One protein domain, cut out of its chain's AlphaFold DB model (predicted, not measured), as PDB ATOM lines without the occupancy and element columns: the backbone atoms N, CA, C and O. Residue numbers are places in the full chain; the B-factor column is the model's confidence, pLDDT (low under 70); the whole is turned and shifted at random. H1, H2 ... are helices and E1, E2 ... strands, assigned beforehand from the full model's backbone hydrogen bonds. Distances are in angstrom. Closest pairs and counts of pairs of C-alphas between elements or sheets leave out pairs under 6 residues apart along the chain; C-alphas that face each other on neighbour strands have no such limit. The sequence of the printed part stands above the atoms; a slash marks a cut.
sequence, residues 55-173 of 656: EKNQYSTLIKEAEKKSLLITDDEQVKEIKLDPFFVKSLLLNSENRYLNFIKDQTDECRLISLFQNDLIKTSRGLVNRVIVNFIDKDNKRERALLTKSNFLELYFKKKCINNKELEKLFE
ATOM      1  N   GLU A  55      50.382 -23.360  -1.319       85.19
ATOM      2  CA  GLU A  55      49.079 -22.759  -1.019       85.19
ATOM      3  C   GLU A  55      48.416 -22.193  -2.275       85.19
ATOM      4  O   GLU A  55      47.245 -22.470  -2.523       85.19
ATOM      5  N   LYS A  56      49.154 -21.465  -3.114       84.25
ATOM      6  CA  LYS A  56      48.631 -20.881  -4.353       84.25
ATOM      7  C   LYS A  56      48.085 -21.936  -5.316       84.25
ATOM      8  O   LYS A  56      47.033 -21.723  -5.943       84.25
ATOM      9  N   ASN A  57      48.772 -23.071  -5.427       83.62
ATOM     10  CA  ASN A  57      48.335 -24.207  -6.234       83.62
ATOM     11  C   ASN A  57      47.078 -24.858  -5.634       83.62
ATOM     12  O   ASN A  57      46.085 -25.041  -6.344       83.62
ATOM     13  N   GLN A  58      47.070 -25.112  -4.323       82.44
ATOM     14  CA  GLN A  58      45.912 -25.658  -3.603       82.44
ATOM     15  C   GLN A  58      44.680 -24.750  -3.719       82.44
ATOM     16  O   GLN A  58      43.602 -25.207  -4.095       82.44
ATOM     17  N   TYR A  59      44.842 -23.449  -3.487       82.50
ATOM     18  CA  TYR A  59      43.782 -22.451  -3.595       82.50
ATOM     19  C   TYR A  59      43.217 -22.358  -5.014       82.50
ATOM     20  O   TYR A  59      42.005 -22.250  -5.217       82.50
ATOM     21  N   SER A  60      44.080 -22.451  -6.028       82.75
ATOM     22  CA  SER A  60      43.645 -22.440  -7.422       82.75
ATOM     23  C   SER A  60      42.806 -23.658  -7.797       82.75
ATOM     24  O   SER A  60      41.851 -23.506  -8.565       82.75
ATOM     25  N   THR A  61      43.142 -24.831  -7.266       82.38
ATOM     26  CA  THR A  61      42.358 -26.062  -7.428       82.38
ATOM     27  C   THR A  61      41.028 -25.956  -6.686       82.38
ATOM     28  O   THR A  61      39.981 -26.176  -7.292       82.38
ATOM     29  N   LEU A  62      41.046 -25.481  -5.437       80.19
ATOM     30  CA  LEU A  62      39.846 -25.269  -4.624       80.19
ATOM     31  C   LEU A  62      38.849 -24.305  -5.276       80.19
ATOM     32  O   LEU A  62      37.653 -24.584  -5.275       80.19
ATOM     33  N   ILE A  63      39.306 -23.203  -5.885       79.62
ATOM     34  CA  ILE A  63      38.406 -22.321  -6.645       79.62
ATOM     35  C   ILE A  63      37.785 -23.066  -7.826       79.62
ATOM     36  O   ILE A  63      36.581 -22.960  -8.026       79.62
ATOM     37  N   LYS A  64      38.576 -23.811  -8.612       80.00
ATOM     38  CA  LYS A  64      38.055 -24.545  -9.780       80.00
ATOM     39  C   LYS A  64      37.007 -25.583  -9.373       80.00
ATOM     40  O   LYS A  64      36.051 -25.809 -10.108       80.00
ATOM     41  N   GLU A  65      37.180 -26.218  -8.220       76.94
ATOM     42  CA  GLU A  65      36.203 -27.150  -7.653       76.94
ATOM     43  C   GLU A  65      34.948 -26.434  -7.152       76.94
ATOM     44  O   GLU A  65      33.834 -26.859  -7.458       76.94
ATOM     45  N   ALA A  66      35.111 -25.322  -6.433       72.38
ATOM     46  CA  ALA A  66      34.000 -24.528  -5.918       72.38
ATOM     47  C   ALA A  66      33.194 -23.846  -7.044       72.38
ATOM     48  O   ALA A  66      31.980 -23.709  -6.933       72.38
ATOM     49  N   GLU A  67      33.830 -23.482  -8.165       72.06
ATOM     50  CA  GLU A  67      33.166 -22.942  -9.363       72.06
ATOM     51  C   GLU A  67      32.202 -23.947 -10.003       72.06
ATOM     52  O   GLU A  67      31.153 -23.544 -10.507       72.06
ATOM     53  N   LYS A  68      32.506 -25.249  -9.935       70.12
ATOM     54  CA  LYS A  68      31.604 -26.315 -10.410       70.12
ATOM     55  C   LYS A  68      30.357 -26.472  -9.530       70.12
ATOM     56  O   LYS A  68      29.374 -27.045  -9.983       70.12
ATOM     57  N   LYS A  69      30.397 -25.966  -8.293       63.94
ATOM     58  CA  LYS A  69      29.320 -26.009  -7.288       63.94
ATOM     59  C   LYS A  69      28.846 -24.597  -6.914       63.94
ATOM     60  O   LYS A  69      28.588 -24.298  -5.751       63.94
ATOM     61  N   SER A  70      28.782 -23.701  -7.900       59.06
ATOM     62  CA  SER A  70      28.307 -22.326  -7.713       59.06
ATOM     63  C   SER A  70      26.809 -22.318  -7.393       59.06
ATOM     64  O   SER A  70      25.978 -22.314  -8.299       59.06
ATOM     65  N   LEU A  71      26.462 -22.290  -6.109       61.59
ATOM     66  CA  LEU A  71      25.091 -22.113  -5.638       61.59
ATOM     67  C   LEU A  71      24.748 -20.621  -5.534       61.59
ATOM     68  O   LEU A  71      25.474 -19.840  -4.918       61.59
ATOM     69  N   LEU A  72      23.611 -20.231  -6.111       56.91
ATOM     70  CA  LEU A  72      22.942 -18.973  -5.785       56.91
ATOM     71  C   LEU A  72      22.154 -19.195  -4.489       56.91
ATOM     72  O   LEU A  72      20.982 -19.546  -4.531       56.91
ATOM     73  N   ILE A  73      22.808 -19.028  -3.338       63.12
ATOM     74  CA  ILE A  73      22.092 -18.880  -2.064       63.12
ATOM     75  C   ILE A  73      21.462 -17.487  -2.104       63.12
ATOM     76  O   ILE A  73      22.189 -16.493  -2.079       63.12
ATOM     77  N   THR A  74      20.143 -17.407  -2.272       58.91
ATOM     78  CA  THR A  74      19.415 -16.133  -2.429       58.91
ATOM     79  C   THR A  74      18.641 -15.723  -1.183       58.91
ATOM     80  O   THR A  74      18.155 -14.597  -1.133       58.91
ATOM     81  N   ASP A  75      18.508 -16.615  -0.198       61.97
ATOM     82  CA  ASP A  75      17.696 -16.386   0.996       61.97
ATOM     83  C   ASP A  75      18.392 -16.897   2.268       61.97
ATOM     84  O   ASP A  75      19.022 -17.957   2.267       61.97
ATOM     85  N   ASP A  76      18.271 -16.130   3.351       61.09
ATOM     86  CA  ASP A  76      18.920 -16.370   4.646       61.09
ATOM     87  C   ASP A  76      18.399 -17.643   5.323       61.09
ATOM     88  O   ASP A  76      19.135 -18.344   6.022       61.09
ATOM     89  N   GLU A  77      17.144 -17.998   5.044       63.06
ATOM     90  CA  GLU A  77      16.531 -19.208   5.574       63.06
ATOM     91  C   GLU A  77      17.217 -20.487   5.074       63.06
ATOM     92  O   GLU A  77      17.180 -21.505   5.759       63.06
ATOM     93  N   GLN A  78      17.843 -20.470   3.891       66.62
ATOM     94  CA  GLN A  78      18.445 -21.657   3.257       66.62
ATOM     95  C   GLN A  78      19.703 -22.166   3.973       66.62
ATOM     96  O   GLN A  78      20.144 -23.289   3.722       66.62
ATOM     97  N   VAL A  79      20.274 -21.369   4.877       73.62
ATOM     98  CA  VAL A  79      21.540 -21.660   5.548       73.62
ATOM     99  C   VAL A  79      21.355 -21.503   7.049       73.62
ATOM    100  O   VAL A  79      20.909 -20.457   7.500       73.62
ATOM    101  N   LYS A  80      21.752 -22.485   7.863       74.12
ATOM    102  CA  LYS A  80      21.771 -22.349   9.334       74.12
ATOM    103  C   LYS A  80      23.003 -21.580   9.803       74.12
ATOM    104  O   LYS A  80      22.882 -20.589  10.517       74.12
ATOM    105  N   GLU A  81      24.179 -21.968   9.319       79.25
ATOM    106  CA  GLU A  81      25.468 -21.365   9.673       79.25
ATOM    107  C   GLU A  81      26.333 -21.173   8.422       79.25
ATOM    108  O   GLU A  81      26.346 -22.038   7.549       79.25
ATOM    109  N   ILE A  82      27.066 -20.059   8.348       83.62
ATOM    110  CA  ILE A  82      28.011 -19.752   7.270       83.62
ATOM    111  C   ILE A  82      29.362 -19.338   7.864       83.62
ATOM    112  O   ILE A  82      29.430 -18.472   8.737       83.62
ATOM    113  N   LYS A  83      30.443 -19.966   7.397       84.19
ATOM    114  CA  LYS A  83      31.824 -19.686   7.810       84.19
ATOM    115  C   LYS A  83      32.733 -19.589   6.590       84.19
ATOM    116  O   LYS A  83      32.509 -20.256   5.580       84.19
ATOM    117  N   LEU A  84      33.781 -18.777   6.692       86.75
ATOM    118  CA  LEU A  84      34.837 -18.748   5.680       86.75
ATOM    119  C   LEU A  84      35.563 -20.098   5.642       86.75
ATOM    120  O   LEU A  84      35.820 -20.699   6.687       86.75
ATOM    121  N   ASP A  85      35.898 -20.577   4.444       87.19
ATOM    122  CA  ASP A  85      36.681 -21.806   4.323       87.19
ATOM    123  C   ASP A  85      38.106 -21.611   4.894       87.19
ATOM    124  O   ASP A  85      38.750 -20.604   4.587       87.19
ATOM    125  N   PRO A  86      38.639 -22.548   5.704       84.75
ATOM    126  CA  PRO A  86      39.964 -22.400   6.309       84.75
ATOM    127  C   PRO A  86      41.101 -22.189   5.302       84.75
ATOM    128  O   PRO A  86      42.011 -21.405   5.574       84.75
ATOM    129  N   PHE A  87      41.055 -22.823   4.123       83.12
ATOM    130  CA  PHE A  87      42.065 -22.606   3.081       83.12
ATOM    131  C   PHE A  87      41.935 -21.220   2.457       83.12
ATOM    132  O   PHE A  87      42.936 -20.595   2.113       83.12
ATOM    133  N   PHE A  88      40.710 -20.707   2.351       85.62
ATOM    134  CA  PHE A  88      40.468 -19.344   1.899       85.62
ATOM    135  C   PHE A  88      41.011 -18.313   2.902       85.62
ATOM    136  O   PHE A  88      41.703 -17.383   2.491       85.62
ATOM    137  N   VAL A  89      40.785 -18.507   4.206       86.38
ATOM    138  CA  VAL A  89      41.367 -17.649   5.257       86.38
ATOM    139  C   VAL A  89      42.893 -17.731   5.243       86.38
ATOM    140  O   VAL A  89      43.555 -16.696   5.264       86.38
ATOM    141  N   LYS A  90      43.466 -18.934   5.117       85.62
ATOM    142  CA  LYS A  90      44.919 -19.120   4.977       85.62
ATOM    143  C   LYS A  90      45.477 -18.331   3.786       85.62
ATOM    144  O   LYS A  90      46.485 -17.647   3.937       85.62
ATOM    145  N   SER A  91      44.795 -18.368   2.640       88.19
ATOM    146  CA  SER A  91      45.174 -17.590   1.456       88.19
ATOM    147  C   SER A  91      45.181 -16.088   1.726       88.19
ATOM    148  O   SER A  91      46.115 -15.394   1.323       88.19
ATOM    149  N   LEU A  92      44.161 -15.584   2.430       88.25
ATOM    150  CA  LEU A  92      44.077 -14.177   2.819       88.25
ATOM    151  C   LEU A  92      45.249 -13.767   3.712       88.25
ATOM    152  O   LEU A  92      45.866 -12.737   3.461       88.25
ATOM    153  N   LEU A  93      45.575 -14.565   4.728       86.38
ATOM    154  CA  LEU A  93      46.648 -14.244   5.672       86.38
ATOM    155  C   LEU A  93      48.035 -14.273   5.016       86.38
ATOM    156  O   LEU A  93      48.840 -13.391   5.280       86.38
ATOM    157  N   LEU A  94      48.311 -15.237   4.131       86.56
ATOM    158  CA  LEU A  94      49.635 -15.380   3.508       86.56
ATOM    159  C   LEU A  94      49.916 -14.370   2.390       86.56
ATOM    160  O   LEU A  94      51.073 -14.070   2.116       86.56
ATOM    161  N   ASN A  95      48.878 -13.865   1.720       87.56
ATOM    162  CA  ASN A  95      49.041 -13.011   0.539       87.56
ATOM    163  C   ASN A  95      48.751 -11.524   0.813       87.56
ATOM    164  O   ASN A  95      48.922 -10.693  -0.083       87.56
ATOM    165  N   SER A  96      48.303 -11.171   2.018       90.12
ATOM    166  CA  SER A  96      47.991  -9.786   2.404       90.12
ATOM    167  C   SER A  96      49.203  -9.035   2.939       90.12
ATOM    168  O   SER A  96      50.207  -9.617   3.325       90.12
ATOM    169  N   GLU A  97      49.117  -7.708   2.944       88.69
ATOM    170  CA  GLU A  97      50.204  -6.861   3.439       88.69
ATOM    171  C   GLU A  97      50.183  -6.831   4.971       88.69
ATOM    172  O   GLU A  97      49.131  -6.586   5.566       88.69
ATOM    173  N   ASN A  98      51.345  -7.051   5.601       87.44
ATOM    174  CA  ASN A  98      51.479  -7.164   7.062       87.44
ATOM    175  C   ASN A  98      50.842  -5.993   7.816       87.44
ATOM    176  O   ASN A  98      50.204  -6.203   8.847       87.44
ATOM    177  N   ARG A  99      50.917  -4.780   7.255       90.38
ATOM    178  CA  ARG A  99      50.307  -3.584   7.836       90.38
ATOM    179  C   ARG A  99      48.813  -3.736   8.131       90.38
ATOM    180  O   ARG A  99      48.338  -3.270   9.159       90.38
ATOM    181  N   TYR A 100      48.071  -4.448   7.279       91.06
ATOM    182  CA  TYR A 100      46.647  -4.711   7.503       91.06
ATOM    183  C   TYR A 100      46.399  -5.944   8.377       91.06
ATOM    184  O   TYR A 100      45.370  -6.025   9.043       91.06
ATOM    185  N   LEU A 101      47.345  -6.883   8.434       88.38
ATOM    186  CA  LEU A 101      47.268  -8.033   9.339       88.38
ATOM    187  C   LEU A 101      47.484  -7.633  10.805       88.38
ATOM    188  O   LEU A 101      46.997  -8.310  11.705       88.38
ATOM    189  N   ASN A 102      48.122  -6.493  11.070       83.94
ATOM    190  CA  ASN A 102      48.244  -5.987  12.438       83.94
ATOM    191  C   ASN A 102      46.896  -5.677  13.103       83.94
ATOM    192  O   ASN A 102      46.796  -5.771  14.321       83.94
ATOM    193  N   PHE A 103      45.837  -5.401  12.334       83.31
ATOM    194  CA  PHE A 103      44.494  -5.211  12.891       83.31
ATOM    195  C   PHE A 103      43.906  -6.473  13.545       83.31
ATOM    196  O   PHE A 103      42.938  -6.354  14.288       83.31
ATOM    197  N   ILE A 104      44.453  -7.660  13.265       83.38
ATOM    198  CA  ILE A 104      43.949  -8.954  13.759       83.38
ATOM    199  C   ILE A 104      44.956  -9.689  14.662       83.38
ATOM    200  O   ILE A 104      44.708 -10.826  15.050       83.38
ATOM    201  N   LYS A 105      46.094  -9.063  14.998       70.75
ATOM    202  CA  LYS A 105      47.219  -9.707  15.701       70.75
ATOM    203  C   LYS A 105      46.887 -10.123  17.140       70.75
ATOM    204  O   LYS A 105      47.303 -11.193  17.568       70.75
ATOM    205  N   ASP A 106      46.093  -9.310  17.836       62.66
ATOM    206  CA  ASP A 106      45.775  -9.482  19.263       62.66
ATOM    207  C   ASP A 106      44.269  -9.690  19.520       62.66
ATOM    208  O   ASP A 106      43.806  -9.625  20.658       62.66
ATOM    209  N   GLN A 107      43.476  -9.900  18.462       59.72
ATOM    210  CA  GLN A 107      42.016  -9.953  18.542       59.72
ATOM    211  C   GLN A 107      41.464 -11.219  17.890       59.72
ATOM    212  O   GLN A 107      41.716 -11.497  16.722       59.72
ATOM    213  N   THR A 108      40.596 -11.933  18.608       63.38
ATOM    214  CA  THR A 108      39.719 -12.980  18.053       63.38
ATOM    215  C   THR A 108      38.502 -12.387  17.325       63.38
ATOM    216  O   THR A 108      37.486 -13.063  17.161       63.38
ATOM    217  N   ASP A 109      38.561 -11.107  16.942       76.19
ATOM    218  CA  ASP A 109      37.433 -10.364  16.385       76.19
ATOM    219  C   ASP A 109      37.214 -10.729  14.908       76.19
ATOM    220  O   ASP A 109      37.792 -10.150  13.983       76.19
ATOM    221  N   GLU A 110      36.336 -11.712  14.699       83.12
ATOM    222  CA  GLU A 110      35.861 -12.156  13.388       83.12
ATOM    223  C   GLU A 110      35.339 -10.968  12.550       83.12
ATOM    224  O   GLU A 110      35.582 -10.899  11.345       83.12
ATOM    225  N   CYS A 111      34.705  -9.971  13.178       86.69
ATOM    226  CA  CYS A 111      34.145  -8.808  12.491       86.69
ATOM    227  C   CYS A 111      35.212  -7.859  11.947       86.69
ATOM    228  O   CYS A 111      34.988  -7.220  10.912       86.69
ATOM    229  N   ARG A 112      36.380  -7.793  12.591       87.25
ATOM    230  CA  ARG A 112      37.533  -7.027  12.108       87.25
ATOM    231  C   ARG A 112      38.110  -7.638  10.836       87.25
ATOM    232  O   ARG A 112      38.361  -6.927   9.867       87.25
ATOM    233  N   LEU A 113      38.255  -8.963  10.794       87.69
ATOM    234  CA  LEU A 113      38.696  -9.661   9.582       87.69
ATOM    235  C   LEU A 113      37.723  -9.412   8.418       87.69
ATOM    236  O   LEU A 113      38.145  -9.139   7.291       87.69
ATOM    237  N   ILE A 114      36.420  -9.452   8.701       89.44
ATOM    238  CA  ILE A 114      35.376  -9.208   7.702       89.44
ATOM    239  C   ILE A 114      35.377  -7.752   7.218       89.44
ATOM    240  O   ILE A 114      35.172  -7.524   6.026       89.44
ATOM    241  N   SER A 115      35.666  -6.762   8.068       91.25
ATOM    242  CA  SER A 115      35.756  -5.362   7.628       91.25
ATOM    243  C   SER A 115      36.998  -5.091   6.769       91.25
ATOM    244  O   SER A 115      36.899  -4.375   5.769       91.25
ATOM    245  N   LEU A 116      38.147  -5.712   7.067       91.88
ATOM    246  CA  LEU A 116      39.329  -5.675   6.189       91.88
ATOM    247  C   LEU A 116      39.025  -6.297   4.820       91.88
ATOM    248  O   LEU A 116      39.383  -5.746   3.776       91.88
ATOM    249  N   PHE A 117      38.334  -7.438   4.829       90.19
ATOM    250  CA  PHE A 117      37.886  -8.132   3.628       90.19
ATOM    251  C   PHE A 117      36.931  -7.269   2.791       90.19
ATOM    252  O   PHE A 117      37.128  -7.098   1.585       90.19
ATOM    253  N   GLN A 118      35.912  -6.691   3.429       91.00
ATOM    254  CA  GLN A 118      34.924  -5.813   2.805       91.00
ATOM    255  C   GLN A 118      35.582  -4.619   2.109       91.00
ATOM    256  O   GLN A 118      35.212  -4.288   0.984       91.00
ATOM    257  N   ASN A 119      36.614  -4.046   2.721       92.88
ATOM    258  CA  ASN A 119      37.297  -2.853   2.229       92.88
ATOM    259  C   ASN A 119      38.497  -3.140   1.311       92.88
ATOM    260  O   ASN A 119      39.300  -2.249   1.045       92.88
ATOM    261  N   ASP A 120      38.613  -4.370   0.793       92.25
ATOM    262  CA  ASP A 120      39.680  -4.791  -0.126       92.25
ATOM    263  C   ASP A 120      41.100  -4.587   0.443       92.25
ATOM    264  O   ASP A 120      42.042  -4.342  -0.316       92.25
ATOM    265  N   LEU A 121      41.267  -4.660   1.766       93.19
ATOM    266  CA  LEU A 121      42.565  -4.489   2.431       93.19
ATOM    267  C   LEU A 121      43.365  -5.788   2.514       93.19
ATOM    268  O   LEU A 121      44.590  -5.770   2.612       93.19
ATOM    269  N   ILE A 122      42.671  -6.920   2.429       91.75
ATOM    270  CA  ILE A 122      43.263  -8.252   2.373       91.75
ATOM    271  C   ILE A 122      42.967  -8.911   1.024       91.75
ATOM    272  O   ILE A 122      41.930  -8.667   0.399       91.75
ATOM    273  N   LYS A 123      43.909  -9.722   0.546       91.06
ATOM    274  CA  LYS A 123      43.914 -10.311  -0.797       91.06
ATOM    275  C   LYS A 123      44.340 -11.770  -0.745       91.06
ATOM    276  O   LYS A 123      45.054 -12.182   0.161       91.06
ATOM    277  N   THR A 124      43.908 -12.542  -1.733       89.50
ATOM    278  CA  THR A 124      44.347 -13.932  -1.913       89.50
ATOM    279  C   THR A 124      45.464 -13.993  -2.946       89.50
ATOM    280  O   THR A 124      45.816 -12.984  -3.567       89.50
ATOM    281  N   SER A 125      45.986 -15.188  -3.208       84.06
ATOM    282  CA  SER A 125      47.001 -15.409  -4.248       84.06
ATOM    283  C   SER A 125      46.545 -15.027  -5.671       84.06
ATOM    284  O   SER A 125      47.374 -14.839  -6.565       84.06
ATOM    285  N   ARG A 126      45.231 -14.849  -5.901       83.00
ATOM    286  CA  ARG A 126      44.653 -14.323  -7.158       83.00
ATOM    287  C   ARG A 126      44.403 -12.807  -7.154       83.00
ATOM    288  O   ARG A 126      43.914 -12.268  -8.149       83.00
ATOM    289  N   GLY A 127      44.752 -12.108  -6.076       85.00
ATOM    290  CA  GLY A 127      44.564 -10.668  -5.912       85.00
ATOM    291  C   GLY A 127      43.269 -10.307  -5.181       85.00
ATOM    292  O   GLY A 127      42.894 -10.955  -4.205       85.00
ATOM    293  N   LEU A 128      42.612  -9.226  -5.622       84.44
ATOM    294  CA  LEU A 128      41.386  -8.728  -4.993       84.44
ATOM    295  C   LEU A 128      40.257  -9.749  -5.076       84.44
ATOM    296  O   LEU A 128      40.051 -10.407  -6.101       84.44
ATOM    297  N   VAL A 129      39.505  -9.846  -3.989       84.25
ATOM    298  CA  VAL A 129      38.594 -10.959  -3.780       84.25
ATOM    299  C   VAL A 129      37.180 -10.590  -4.197       84.25
ATOM    300  O   VAL A 129      36.459  -9.901  -3.486       84.25
ATOM    301  N   ASN A 130      36.766 -11.095  -5.357       82.88
ATOM    302  CA  ASN A 130      35.407 -10.895  -5.871       82.88
ATOM    303  C   ASN A 130      34.462 -12.063  -5.539       82.88
ATOM    304  O   ASN A 130      33.241 -11.918  -5.621       82.88
ATOM    305  N   ARG A 131      35.026 -13.228  -5.196       85.31
ATOM    306  CA  ARG A 131      34.297 -14.454  -4.859       85.31
ATOM    307  C   ARG A 131      34.855 -15.067  -3.580       85.31
ATOM    308  O   ARG A 131      36.066 -15.063  -3.383       85.31
ATOM    309  N   VAL A 132      33.971 -15.593  -2.744       86.81
ATOM    310  CA  VAL A 132      34.263 -16.102  -1.401       86.81
ATOM    311  C   VAL A 132      33.938 -17.582  -1.349       86.81
ATOM    312  O   VAL A 132      32.848 -17.986  -1.752       86.81
ATOM    313  N   ILE A 133      34.882 -18.380  -0.854       87.00
ATOM    314  CA  ILE A 133      34.649 -19.798  -0.583       87.00
ATOM    315  C   ILE A 133      34.143 -19.908   0.849       87.00
ATOM    316  O   ILE A 133      34.828 -19.492   1.789       87.00
ATOM    317  N   VAL A 134      32.945 -20.458   1.003       86.94
ATOM    318  CA  VAL A 134      32.293 -20.618   2.301       86.94
ATOM    319  C   VAL A 134      31.966 -22.075   2.557       86.94
ATOM    320  O   VAL A 134      31.597 -22.806   1.637       86.94
ATOM    321  N   ASN A 135      32.064 -22.465   3.821       86.69
ATOM    322  CA  ASN A 135      31.477 -23.692   4.329       86.69
ATOM    323  C   ASN A 135      30.174 -23.312   5.032       86.69
ATOM    324  O   ASN A 135      30.165 -22.414   5.878       86.69
ATOM    325  N   PHE A 136      29.078 -23.966   4.664       84.06
ATOM    326  CA  PHE A 136      27.762 -23.680   5.216       84.06
ATOM    327  C   PHE A 136      27.043 -24.960   5.644       84.06
ATOM    328  O   PHE A 136      27.354 -26.053   5.169       84.06
ATOM    329  N   ILE A 137      26.119 -24.814   6.591       83.38
ATOM    330  CA  ILE A 137      25.223 -25.885   7.034       83.38
ATOM    331  C   ILE A 137      23.848 -25.604   6.435       83.38
ATOM    332  O   ILE A 137      23.278 -24.543   6.702       83.38
ATOM    333  N   ASP A 138      23.338 -26.524   5.620       77.50
ATOM    334  CA  ASP A 138      22.011 -26.412   5.009       77.50
ATOM    335  C   ASP A 138      20.873 -26.674   6.025       77.50
ATOM    336  O   ASP A 138      21.098 -26.969   7.209       77.50
ATOM    337  N   LYS A 139      19.614 -26.551   5.579       76.19
ATOM    338  CA  LYS A 139      18.434 -26.837   6.419       76.19
ATOM    339  C   LYS A 139      18.431 -28.283   6.956       76.19
ATOM    340  O   LYS A 139      17.955 -28.500   8.076       76.19
ATOM    341  N   ASP A 140      19.061 -29.212   6.240       79.69
ATOM    342  CA  ASP A 140      19.134 -30.649   6.529       79.69
ATOM    343  C   ASP A 140      20.361 -31.052   7.377       79.69
ATOM    344  O   ASP A 140      20.641 -32.239   7.550       79.69
ATOM    345  N   ASN A 141      21.090 -30.081   7.948       79.81
ATOM    346  CA  ASN A 141      22.326 -30.276   8.725       79.81
ATOM    347  C   ASN A 141      23.506 -30.884   7.938       79.81
ATOM    348  O   ASN A 141      24.482 -31.343   8.544       79.81
ATOM    349  N   LYS A 142      23.478 -30.860   6.605       82.00
ATOM    350  CA  LYS A 142      24.618 -31.254   5.777       82.00
ATOM    351  C   LYS A 142      25.600 -30.099   5.668       82.00
ATOM    352  O   LYS A 142      25.235 -28.938   5.495       82.00
ATOM    353  N   ARG A 143      26.885 -30.438   5.782       80.06
ATOM    354  CA  ARG A 143      27.984 -29.499   5.563       80.06
ATOM    355  C   ARG A 143      28.313 -29.466   4.086       80.06
ATOM    356  O   ARG A 143      28.771 -30.462   3.528       80.06
ATOM    357  N   GLU A 144      28.141 -28.302   3.490       80.62
ATOM    358  CA  GLU A 144      28.436 -28.073   2.088       80.62
ATOM    359  C   GLU A 144      29.411 -26.910   1.915       80.62
ATOM    360  O   GLU A 144      29.653 -26.109   2.821       80.62
ATOM    361  N   ARG A 145      30.006 -26.839   0.723       81.25
ATOM    362  CA  ARG A 145      30.913 -25.768   0.323       81.25
ATOM    363  C   ARG A 145      30.334 -25.069  -0.894       81.25
ATOM    364  O   ARG A 145      30.009 -25.729  -1.878       81.25
ATOM    365  N   ALA A 146      30.275 -23.744  -0.842       81.38
ATOM    366  CA  ALA A 146      29.792 -22.912  -1.937       81.38
ATOM    367  C   ALA A 146      30.795 -21.818  -2.302       81.38
ATOM    368  O   ALA A 146      31.671 -21.439  -1.517       81.38
ATOM    369  N   LEU A 147      30.626 -21.295  -3.516       85.00
ATOM    370  CA  LEU A 147      31.307 -20.107  -4.004       85.00
ATOM    371  C   LEU A 147      30.292 -18.974  -4.149       85.00
ATOM    372  O   LEU A 147      29.443 -19.010  -5.037       85.00
ATOM    373  N   LEU A 148      30.398 -17.958  -3.300       84.81
ATOM    374  CA  LEU A 148      29.508 -16.796  -3.309       84.81
ATOM    375  C   LEU A 148      30.203 -15.578  -3.911       84.81
ATOM    376  O   LEU A 148      31.428 -15.459  -3.875       84.81
ATOM    377  N   THR A 149      29.434 -14.629  -4.446       86.62
ATOM    378  CA  THR A 149      29.975 -13.291  -4.716       86.62
ATOM    379  C   THR A 149      30.260 -12.586  -3.393       86.62
ATOM    380  O   THR A 149      29.588 -12.831  -2.391       86.62
ATOM    381  N   LYS A 150      31.247 -11.683  -3.382       88.56
ATOM    382  CA  LYS A 150      31.579 -10.885  -2.193       88.56
ATOM    383  C   LYS A 150      30.353 -10.163  -1.614       88.56
ATOM    384  O   LYS A 150      30.163 -10.202  -0.406       88.56
ATOM    385  N   SER A 151      29.512  -9.563  -2.459       86.94
ATOM    386  CA  SER A 151      28.298  -8.863  -2.018       86.94
ATOM    387  C   SER A 151      27.275  -9.799  -1.372       86.94
ATOM    388  O   SER A 151      26.787  -9.495  -0.291       86.94
ATOM    389  N   ASN A 152      26.999 -10.953  -1.991       85.38
ATOM    390  CA  ASN A 152      26.040 -11.924  -1.460       85.38
ATOM    391  C   ASN A 152      26.526 -12.499  -0.119       85.38
ATOM    392  O   ASN A 152      25.787 -12.539   0.860       85.38
ATOM    393  N   PHE A 153      27.813 -12.856  -0.039       88.12
ATOM    394  CA  PHE A 153      28.414 -13.305   1.214       88.12
ATOM    395  C   PHE A 153      28.277 -12.259   2.327       88.12
ATOM    396  O   PHE A 153      27.807 -12.600   3.407       88.12
ATOM    397  N   LEU A 154      28.666 -11.004   2.076       88.56
ATOM    398  CA  LEU A 154      28.593  -9.942   3.084       88.56
ATOM    399  C   LEU A 154      27.152  -9.681   3.535       88.56
ATOM    400  O   LEU A 154      26.923  -9.494   4.725       88.56
ATOM    401  N   GLU A 155      26.177  -9.723   2.626       85.38
ATOM    402  CA  GLU A 155      24.769  -9.533   2.982       85.38
ATOM    403  C   GLU A 155      24.251 -10.633   3.921       85.38
ATOM    404  O   GLU A 155      23.652 -10.319   4.952       85.38
ATOM    405  N   LEU A 156      24.503 -11.904   3.590       83.19
ATOM    406  CA  LEU A 156      24.122 -13.052   4.424       83.19
ATOM    407  C   LEU A 156      24.861 -13.031   5.764       83.19
ATOM    408  O   LEU A 156      24.276 -13.251   6.823       83.19
ATOM    409  N   TYR A 157      26.154 -12.725   5.725       84.44
ATOM    410  CA  TYR A 157      26.997 -12.711   6.907       84.44
ATOM    411  C   TYR A 157      26.589 -11.586   7.873       84.44
ATOM    412  O   TYR A 157      26.415 -11.852   9.060       84.44
ATOM    413  N   PHE A 158      26.326 -10.368   7.374       83.94
ATOM    414  CA  PHE A 158      25.915  -9.217   8.190       83.94
ATOM    415  C   PHE A 158      24.518  -9.319   8.800       83.94
ATOM    416  O   PHE A 158      24.267  -8.684   9.823       83.94
ATOM    417  N   LYS A 159      23.610 -10.109   8.216       79.88
ATOM    418  CA  LYS A 159      22.305 -10.402   8.836       79.88
ATOM    419  C   LYS A 159      22.455 -11.241  10.111       79.88
ATOM    420  O   LYS A 159      21.658 -11.077  11.028       79.88
ATOM    421  N   LYS A 160      23.489 -12.089  10.190       77.50
ATOM    422  CA  LYS A 160      23.713 -13.014  11.317       77.50
ATOM    423  C   LYS A 160      24.788 -12.566  12.305       77.50
ATOM    424  O   LYS A 160      24.685 -12.863  13.491       77.50
ATOM    425  N   LYS A 161      25.843 -11.902  11.829       82.19
ATOM    426  CA  LYS A 161      27.030 -11.505  12.603       82.19
ATOM    427  C   LYS A 161      27.537 -10.138  12.150       82.19
ATOM    428  O   LYS A 161      27.408  -9.787  10.991       82.19
ATOM    429  N   CYS A 162      28.186  -9.377  13.031       84.69
ATOM    430  CA  CYS A 162      28.863  -8.124  12.653       84.69
ATOM    431  C   CYS A 162      27.943  -7.039  12.054       84.69
ATOM    432  O   CYS A 162      28.363  -6.305  11.160       84.69
ATOM    433  N   ILE A 163      26.708  -6.913  12.561       83.69
ATOM    434  CA  ILE A 163      25.692  -5.943  12.094       83.69
ATOM    435  C   ILE A 163      26.254  -4.512  12.033       83.69
ATOM    436  O   ILE A 163      26.011  -3.796  11.064       83.69
ATOM    437  N   ASN A 164      27.090  -4.130  13.002       84.75
ATOM    438  CA  ASN A 164      27.725  -2.810  13.056       84.75
ATOM    439  C   ASN A 164      28.536  -2.483  11.788       84.75
ATOM    440  O   ASN A 164      28.538  -1.339  11.348       84.75
ATOM    441  N   ASN A 165      29.173  -3.467  11.141       86.50
ATOM    442  CA  ASN A 165      29.920  -3.224   9.898       86.50
ATOM    443  C   ASN A 165      29.004  -2.769   8.753       86.50
ATOM    444  O   ASN A 165      29.424  -1.971   7.919       86.50
ATOM    445  N   LYS A 166      27.747  -3.230   8.728       86.50
ATOM    446  CA  LYS A 166      26.740  -2.797   7.750       86.50
ATOM    447  C   LYS A 166      26.300  -1.353   7.987       86.50
ATOM    448  O   LYS A 166      26.016  -0.626   7.040       86.50
ATOM    449  N   GLU A 167      26.228  -0.924   9.244       87.31
ATOM    450  CA  GLU A 167      25.943   0.475   9.578       87.31
ATOM    451  C   GLU A 167      27.114   1.380   9.196       87.31
ATOM    452  O   GLU A 167      26.905   2.424   8.579       87.31
ATOM    453  N   LEU A 168      28.343   0.940   9.474       89.81
ATOM    454  CA  LEU A 168      29.556   1.646   9.068       89.81
ATOM    455  C   LEU A 168      29.679   1.753   7.546       89.81
ATOM    456  O   LEU A 168      29.997   2.825   7.040       89.81
ATOM    457  N   GLU A 169      29.360   0.691   6.803       89.88
ATOM    458  CA  GLU A 169      29.342   0.706   5.336       89.88
ATOM    459  C   GLU A 169      28.503   1.864   4.787       89.88
ATOM    460  O   GLU A 169      28.997   2.639   3.967       89.88
ATOM    461  N   LYS A 170      27.287   2.056   5.315       90.81
ATOM    462  CA  LYS A 170      26.391   3.149   4.907       90.81
ATOM    463  C   LYS A 170      27.004   4.533   5.114       90.81
ATOM    464  O   LYS A 170      26.707   5.448   4.346       90.81
ATOM    465  N   LEU A 171      27.855   4.713   6.125       91.94
ATOM    466  CA  LEU A 171      28.545   5.985   6.368       91.94
ATOM    467  C   LEU A 171      29.580   6.282   5.276       91.94
ATOM    468  O   LEU A 171      29.767   7.442   4.907       91.94
ATOM    469  N   PHE A 172      30.240   5.254   4.743       92.88
ATOM    470  CA  PHE A 172      31.292   5.394   3.732       92.88
ATOM    471  C   PHE A 172      30.791   5.232   2.290       92.88
ATOM    472  O   PHE A 172      31.556   5.424   1.341       92.88
ATOM    473  N   GLU A 173      29.498   4.962   2.101       90.94
ATOM    474  CA  GLU A 173      28.843   5.056   0.801       90.94
ATOM    475  C   GLU A 173      28.951   6.468   0.213       90.94
ATOM    476  O   GLU A 173      28.916   7.481   0.913       90.94
TER     477      GLU A 173
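This is residues 55 to 173 of the 656 residues of an uncharacterized protein of Halobacteriovorax sp. JY17 (UniProt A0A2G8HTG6). A small, strongly twisted sheet of E1, E2 and E3 has helices on both faces, three layers in all: H1 and H2 on one face, H5 on the other. Off the sheet lie the helical hairpin H3 and H4, and H6. The printed part has 119 residues, with six named helices and three named strands in the order H1 E1 H2 H3 H4 E2 E3 H5 H6; the class is mixed, and the sheet, E1 E2 E3, is antiparallel. It is compact, with a radius of gyration of the C-alphas of 14.2 A and spans of 40 by 36 by 26 A.

Find C-alpha 131 at (34.297, -14.454, -4.859); E2 runs from there to residue 138, 19.8 A, and bends by 58 degrees at residue 135. Beside it are E1, residues 79 to 84, and E3, 143 to 149, 19.3 A. H1, residues 55 to 67, begins at C-alpha (49.079, -22.759, -1.019) and measures 18.0 A. Look then for H2 at 86 to 95, H3 at 98 to 104, H4 at 110 to 118, H5 at 150 to 160 and H6 at 163 to 172.

Look at N 83 and O 135, 2.9 A, between E1 and E2, and at N 132 and O 148, 2.8 A, in the hairpin E2 and E3. H1 is on the sheet, 5.5 A from E3 at C-alphas 66 and 147, their closest; with residues 55 to 59 alone it touches H2, closest C-alphas 59 and 87, 6.9 A. H2 is on the sheet, closest to E2 at C-alphas 88 and 133, 6.3 A. H5 is on it at a height over the sheet of 8.7 A; its closest C-alpha to E1 is 157, 7.1 A from 82. H3 and H4 touch, closest C-alphas 104 and 113, 6.7 A. H6 is close to but not clearly touching H4, C-alphas 115 and 165 being closest at 6.6 A. Every O i to N i+4 pair is within hydrogen-bond range in H1, H2, H4 and H6; H5 has 6 of 7, and H3 1 of 3, beside 3 of 4 O i to N i+3 pairs.

Look to Arg 99 and Asp 140 for the C-alphas farthest apart, 41.3 A. The printed part has no cut; H1 to E1 and H4 to E2 are long links. Confidence is under 70 at residues 69 to 78 and 106 to 108.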